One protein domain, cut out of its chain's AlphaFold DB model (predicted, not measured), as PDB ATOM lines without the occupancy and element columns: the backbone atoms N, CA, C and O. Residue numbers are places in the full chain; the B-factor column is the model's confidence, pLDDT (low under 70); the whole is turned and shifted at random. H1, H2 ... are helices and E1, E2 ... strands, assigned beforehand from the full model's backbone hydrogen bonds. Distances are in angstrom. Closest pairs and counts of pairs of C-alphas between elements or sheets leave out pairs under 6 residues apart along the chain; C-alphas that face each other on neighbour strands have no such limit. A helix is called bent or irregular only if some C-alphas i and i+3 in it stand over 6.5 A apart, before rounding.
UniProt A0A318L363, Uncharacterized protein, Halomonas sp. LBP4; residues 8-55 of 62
ATOM      1  N   CYS A   8     -38.547  -5.925  -3.653       86.69
ATOM      2  CA  CYS A   8     -37.332  -5.132  -3.664       86.69
ATOM      3  C   CYS A   8     -36.988  -4.671  -2.248       86.69
ATOM      4  O   CYS A   8     -37.785  -3.992  -1.606       86.69
ATOM      5  N   ILE A   9     -35.774  -4.963  -1.780       85.00
ATOM      6  CA  ILE A   9     -35.320  -4.583  -0.433       85.00
ATOM      7  C   ILE A   9     -35.138  -3.068  -0.244       85.00
ATOM      8  O   ILE A   9     -34.983  -2.614   0.885       85.00
ATOM      9  N   GLY A  10     -35.128  -2.295  -1.334       82.19
ATOM     10  CA  GLY A  10     -35.003  -0.838  -1.299       82.19
ATOM     11  C   GLY A  10     -36.357  -0.129  -1.323       82.19
ATOM     12  O   GLY A  10     -36.722   0.557  -0.374       82.19
ATOM     13  N   CYS A  11     -37.111  -0.279  -2.416       81.50
ATOM     14  CA  CYS A  11     -38.377   0.436  -2.624       81.50
ATOM     15  C   CYS A  11     -39.635  -0.400  -2.358       81.50
ATOM     16  O   CYS A  11     -40.728   0.159  -2.344       81.50
ATOM     17  N   GLY A  12     -39.510  -1.716  -2.172       80.31
ATOM     18  CA  GLY A  12     -40.655  -2.607  -1.980       80.31
ATOM     19  C   GLY A  12     -41.449  -2.930  -3.248       80.31
ATOM     20  O   GLY A  12     -42.533  -3.485  -3.130       80.31
ATOM     21  N   CYS A  13     -40.950  -2.588  -4.444       87.19
ATOM     22  CA  CYS A  13     -41.584  -3.016  -5.695       87.19
ATOM     23  C   CYS A  13     -41.559  -4.545  -5.826       87.19
ATOM     24  O   CYS A  13     -40.620  -5.185  -5.351       87.19
ATOM     25  N   ASP A  14     -42.551  -5.112  -6.500       85.06
ATOM     26  CA  ASP A  14     -42.687  -6.555  -6.705       85.06
ATOM     27  C   ASP A  14     -42.859  -6.903  -8.192       85.06
ATOM     28  O   ASP A  14     -42.919  -6.013  -9.045       85.06
ATOM     29  N   ASP A  15     -42.904  -8.198  -8.520       79.81
ATOM     30  CA  ASP A  15     -42.992  -8.681  -9.910       79.81
ATOM     31  C   ASP A  15     -44.253  -8.167 -10.637       79.81
ATOM     32  O   ASP A  15     -44.263  -8.052 -11.864       79.81
ATOM     33  N   HIS A  16     -45.310  -7.809  -9.900       82.75
ATOM     34  CA  HIS A  16     -46.549  -7.255 -10.446       82.75
ATOM     35  C   HIS A  16     -46.622  -5.725 -10.334       82.75
ATOM     36  O   HIS A  16     -47.332  -5.091 -11.119       82.75
ATOM     37  N   HIS A  17     -45.898  -5.122  -9.389       84.12
ATOM     38  CA  HIS A  17     -45.863  -3.678  -9.158       84.12
ATOM     39  C   HIS A  17     -44.451  -3.110  -9.310       84.12
ATOM     40  O   HIS A  17     -43.727  -2.899  -8.337       84.12
ATOM     41  N   ALA A  18     -44.089  -2.772 -10.549       84.00
ATOM     42  CA  ALA A  18     -42.869  -2.031 -10.836       84.00
ATOM     43  C   ALA A  18     -43.011  -0.548 -10.446       84.00
ATOM     44  O   ALA A  18     -43.966   0.136 -10.815       84.00
ATOM     45  N   CYS A  19     -42.012  -0.041  -9.732       84.94
ATOM     46  CA  CYS A  19     -41.821   1.382  -9.487       84.94
ATOM     47  C   CYS A  19     -41.492   2.152 -10.776       84.94
ATOM     48  O   CYS A  19     -40.988   1.585 -11.741       84.94
ATOM     49  N   TRP A  20     -41.753   3.459 -10.804       83.50
ATOM     50  CA  TRP A  20     -41.319   4.302 -11.917       83.50
ATOM     51  C   TRP A  20     -39.917   4.842 -11.643       83.50
ATOM     52  O   TRP A  20     -39.699   5.515 -10.636       83.50
ATOM     53  N   ASP A  21     -38.966   4.549 -12.527       82.19
ATOM     54  CA  ASP A  21     -37.613   5.078 -12.425       82.19
ATOM     55  C   ASP A  21     -37.567   6.469 -13.069       82.19
ATOM     56  O   ASP A  21     -37.530   6.618 -14.293       82.19
ATOM     57  N   GLU A  22     -37.595   7.512 -12.241       77.62
ATOM     58  CA  GLU A  22     -37.549   8.900 -12.714       77.62
ATOM     59  C   GLU A  22     -36.203   9.264 -13.361       77.62
ATOM     60  O   GLU A  22     -36.150  10.176 -14.185       77.62
ATOM     61  N   LYS A  23     -35.114   8.552 -13.028       74.56
ATOM     62  CA  LYS A  23     -33.788   8.801 -13.613       74.56
ATOM     63  C   LYS A  23     -33.664   8.235 -15.024       74.56
ATOM     64  O   LYS A  23     -33.051   8.872 -15.876       74.56
ATOM     65  N   ALA A  24     -34.210   7.049 -15.260       74.50
ATOM     66  CA  ALA A  24     -34.185   6.365 -16.545       74.50
ATOM     67  C   ALA A  24     -35.412   6.704 -17.414       74.50
ATOM     68  O   ALA A  24     -35.385   6.486 -18.622       74.50
ATOM     69  N   GLY A  25     -36.472   7.272 -16.828       84.38
ATOM     70  CA  GLY A  25     -37.702   7.636 -17.538       84.38
ATOM     71  C   GLY A  25     -38.525   6.424 -17.983       84.38
ATOM     72  O   GLY A  25     -39.246   6.497 -18.978       84.38
ATOM     73  N   GLN A  26     -38.394   5.303 -17.277       85.56
ATOM     74  CA  GLN A  26     -38.996   4.014 -17.617       85.56
ATOM     75  C   GLN A  26     -39.410   3.271 -16.338       85.56
ATOM     76  O   GLN A  26     -38.885   3.572 -15.264       85.56
ATOM     77  N   PRO A  27     -40.333   2.296 -16.408       85.19
ATOM     78  CA  PRO A  27     -40.610   1.442 -15.260       85.19
ATOM     79  C   PRO A  27     -39.336   0.703 -14.839       85.19
ATOM     80  O   PRO A  27     -38.544   0.261 -15.680       85.19
ATOM     81  N   CYS A  28     -39.133   0.603 -13.531       86.81
ATOM     82  CA  CYS A  28     -37.993  -0.074 -12.956       86.81
ATOM     83  C   CYS A  28     -38.063  -1.570 -13.271       86.81
ATOM     84  O   CYS A  28     -39.136  -2.168 -13.348       86.81
ATOM     85  N   SER A  29     -36.902  -2.172 -13.491       85.50
ATOM     86  CA  SER A  29     -36.775  -3.591 -13.810       85.50
ATOM     87  C   SER A  29     -35.887  -4.285 -12.789       85.50
ATOM     88  O   SER A  29     -35.064  -3.650 -12.127       85.50
ATOM     89  N   TRP A  30     -36.049  -5.597 -12.635       87.62
ATOM     90  CA  TRP A  30     -35.192  -6.380 -11.752       87.62
ATOM     91  C   TRP A  30     -33.746  -6.379 -12.256       87.62
ATOM     92  O   TRP A  30     -33.467  -6.868 -13.350       87.62
ATOM     93  N   LEU A  31     -32.820  -5.855 -11.449       87.00
ATOM     94  CA  LEU A  31     -31.379  -5.994 -11.692       87.00
ATOM     95  C   LEU A  31     -30.850  -7.296 -11.093       87.00
ATOM     96  O   LEU A  31     -30.041  -8.007 -11.700       87.00
ATOM     97  N   ARG A  32     -31.301  -7.587  -9.875       87.25
ATOM     98  CA  ARG A  32     -31.023  -8.812  -9.133       87.25
ATOM     99  C   ARG A  32     -32.312  -9.247  -8.466       87.25
ATOM    100  O   ARG A  32     -33.012  -8.421  -7.896       87.25
ATOM    101  N   VAL A  33     -32.655 -10.520  -8.563       86.69
ATOM    102  CA  VAL A  33     -33.858 -11.055  -7.937       86.69
ATOM    103  C   VAL A  33     -33.606 -12.501  -7.569       86.69
ATOM    104  O   VAL A  33     -33.115 -13.274  -8.392       86.69
ATOM    105  N   ASP A  34     -33.927 -12.841  -6.334       85.50
ATOM    106  CA  ASP A  34     -33.840 -14.183  -5.798       85.50
ATOM    107  C   ASP A  34     -35.240 -14.590  -5.344       85.50
ATOM    108  O   ASP A  34     -35.757 -14.158  -4.312       85.50
ATOM    109  N   ARG A  35     -35.908 -15.344  -6.220       81.88
ATOM    110  CA  ARG A  35     -37.307 -15.743  -6.029       81.88
ATOM    111  C   ARG A  35     -37.456 -16.812  -4.953       81.88
ATOM    112  O   ARG A  35     -38.520 -16.894  -4.365       81.88
ATOM    113  N   ASP A  36     -36.389 -17.561  -4.673       81.38
ATOM    114  CA  ASP A  36     -36.349 -18.558  -3.597       81.38
ATOM    115  C   ASP A  36     -36.423 -17.871  -2.224       81.38
ATOM    116  O   ASP A  36     -37.173 -18.280  -1.343       81.38
ATOM    117  N   ALA A  37     -35.721 -16.741  -2.079       78.19
ATOM    118  CA  ALA A  37     -35.816 -15.883  -0.900       78.19
ATOM    119  C   ALA A  37     -37.011 -14.907  -0.929       78.19
ATOM    120  O   ALA A  37     -37.296 -14.257   0.076       78.19
ATOM    121  N   GLY A  38     -37.688 -14.745  -2.072       83.88
ATOM    122  CA  GLY A  38     -38.726 -13.727  -2.261       83.88
ATOM    123  C   GLY A  38     -38.190 -12.291  -2.167       83.88
ATOM    124  O   GLY A  38     -38.921 -11.371  -1.797       83.88
ATOM    125  N   GLN A  39     -36.917 -12.066  -2.499       86.31
ATOM    126  CA  GLN A  39     -36.252 -10.771  -2.343       86.31
ATOM    127  C   GLN A  39     -35.477 -10.371  -3.600       86.31
ATOM    128  O   GLN A  39     -34.959 -11.208  -4.332       86.31
ATOM    129  N   GLY A  40     -35.343  -9.073  -3.848       87.69
ATOM    130  CA  GLY A  40     -34.545  -8.582  -4.967       87.69
ATOM    131  C   GLY A  40     -34.152  -7.120  -4.851       87.69
ATOM    132  O   GLY A  40     -34.407  -6.453  -3.851       87.69
ATOM    133  N   VAL A  41     -33.542  -6.613  -5.914       88.38
ATOM    134  CA  VAL A  41     -33.195  -5.212  -6.120       88.38
ATOM    135  C   VAL A  41     -33.564  -4.805  -7.543       88.38
ATOM    136  O   VAL A  41     -33.129  -5.410  -8.532       88.38
ATOM    137  N   CYS A  42     -34.370  -3.754  -7.652       89.38
ATOM    138  CA  CYS A  42     -34.743  -3.153  -8.925       89.38
ATOM    139  C   CYS A  42     -33.745  -2.073  -9.371       89.38
ATOM    140  O   CYS A  42     -32.931  -1.584  -8.587       89.38
ATOM    141  N   SER A  43     -33.840  -1.655 -10.634       84.19
ATOM    142  CA  SER A  43     -32.979  -0.629 -11.233       84.19
ATOM    143  C   SER A  43     -33.034   0.724 -10.528       84.19
ATOM    144  O   SER A  43     -32.037   1.438 -10.518       84.19
ATOM    145  N   ALA A  44     -34.164   1.046  -9.897       84.81
ATOM    146  CA  ALA A  44     -34.323   2.279  -9.133       84.81
ATOM    147  C   ALA A  44     -33.558   2.248  -7.801       84.81
ATOM    148  O   ALA A  44     -33.232   3.294  -7.245       84.81
ATOM    149  N   CYS A  45     -33.235   1.055  -7.295       85.38
ATOM    150  CA  CYS A  45     -32.548   0.840  -6.025       85.38
ATOM    151  C   CYS A  45     -31.103   0.365  -6.226       85.38
ATOM    152  O   CYS A  45     -30.631  -0.497  -5.489       85.38
ATOM    153  N   THR A  46     -30.381   0.942  -7.193       81.25
ATOM    154  CA  THR A  46     -28.979   0.585  -7.490       81.25
ATOM    155  C   THR A  46     -28.038   0.690  -6.293       81.25
ATOM    156  O   THR A  46     -27.062  -0.051  -6.227       81.25
ATOM    157  N   GLU A  47     -28.359   1.539  -5.317       81.38
ATOM    158  CA  GLU A  47     -27.620   1.665  -4.055       81.38
ATOM    159  C   GLU A  47     -27.627   0.369  -3.223       81.38
ATOM    160  O   GLU A  47     -26.649   0.054  -2.550       81.38
ATOM    161  N   HIS A  48     -28.689  -0.436  -3.325       81.75
ATOM    162  CA  HIS A  48     -28.765  -1.758  -2.699       81.75
ATOM    163  C   HIS A  48     -28.213  -2.876  -3.594       81.75
ATOM    164  O   HIS A  48     -27.913  -3.959  -3.090       81.75
ATOM    165  N   THR A  49     -28.044  -2.628  -4.900       82.38
ATOM    166  CA  THR A  49     -27.504  -3.620  -5.844       82.38
ATOM    167  C   THR A  49     -26.050  -3.938  -5.538       82.38
ATOM    168  O   THR A  49     -25.670  -5.095  -5.637       82.38
ATOM    169  N   ASP A  50     -25.250  -2.946  -5.140       83.69
ATOM    170  CA  ASP A  50     -23.831  -3.151  -4.814       83.69
ATOM    171  C   ASP A  50     -23.662  -4.110  -3.622       83.69
ATOM    172  O   ASP A  50     -22.934  -5.097  -3.697       83.69
ATOM    173  N   ARG A  51     -24.462  -3.909  -2.566       82.06
ATOM    174  CA  ARG A  51     -24.541  -4.829  -1.422       82.06
ATOM    175  C   ARG A  51     -25.008  -6.228  -1.837       82.06
ATOM    176  O   ARG A  51     -24.474  -7.225  -1.361       82.06
ATOM    177  N   TRP A  52     -25.994  -6.306  -2.726       84.69
ATOM    178  CA  TRP A  52     -26.495  -7.579  -3.238       84.69
ATOM    179  C   TRP A  52     -25.433  -8.335  -4.050       84.69
ATOM    180  O   TRP A  52     -25.291  -9.546  -3.904       84.69
ATOM    181  N   ASP A  53     -24.679  -7.632  -4.898       80.81
ATOM    182  CA  ASP A  53     -23.620  -8.202  -5.740       80.81
ATOM    183  C   ASP A  53     -22.408  -8.652  -4.910       80.81
ATOM    184  O   ASP A  53     -21.804  -9.682  -5.207       80.81
ATOM    185  N   ALA A  54     -22.132  -7.969  -3.793       82.81
ATOM    186  CA  ALA A  54     -21.164  -8.405  -2.787       82.81
ATOM    187  C   ALA A  54     -21.562  -9.714  -2.068       82.81
ATOM    188  O   ALA A  54     -20.746 -10.293  -1.351       82.81
ATOM    189  N   GLY A  55     -22.789 -10.206  -2.281       75.00
ATOM    190  CA  GLY A  55     -23.318 -11.431  -1.678       75.00
ATOM    191  C   GLY A  55     -24.092 -11.200  -0.379       75.00
ATOM    192  O   GLY A  55     -24.588 -12.156   0.214       75.00
TER     193      GLY A  55
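Overview. This is residues 8 to 55 of the 62 residues of an uncharacterized protein of Halomonas sp. LBP4 (UniProt A0A318L363). A small two-stranded hairpin, E1 and E2, runs on directly into a single irregular helix, H1, which folds back over the hairpin and comes near both of its strands; before them the chain makes a long loop with no named element, residues 8 to 29. The 48 printed residues hold E1, E2 and H1 in that order, an antiparallel sheet and a mixed class, with under half of the residues in named elements. The whole is compact, with a radius of gyration of the C-alphas of 10.0 A and spans of 28 by 22 by 12 A.

Along the chain. From Cys 8, pass residues 8 to 29, where residues 20 to 21 pair antiparallel with 26 to 27. Find C-alpha 30 at (-35.192, -6.380, -11.752); E1 runs to residue 34, 9.9 A. E2 is residues 39 to 42, 10.2 A. H1, residues 43 to 53, 13.2 A, ends at C-alpha 53, (-23.620, -8.202, -5.740); it is irregular, with C-alphas 44 and 47 8.4 A apart.

Arrangement. E1 and E2 form an antiparallel hairpin at 175 degrees; look for N 41 and O 32, 2.7 A. The closest C-alphas of E2 and H1 are those of Val 41 and Thr 49, 5.9 A; of E1 and H1, Leu 31 and Ser 43, 5.6 A. In H1, 3 of 7 O i to N i+4 pairs and 5 of 8 O i to N i+3 pairs are within hydrogen-bond range.

Size, cuts and confidence. The farthest C-alphas, Gly 25 and Asp 36, are 29.7 A apart. The printed part has no cut, both links are tight, and no printed residue is under 70 in pLDDT.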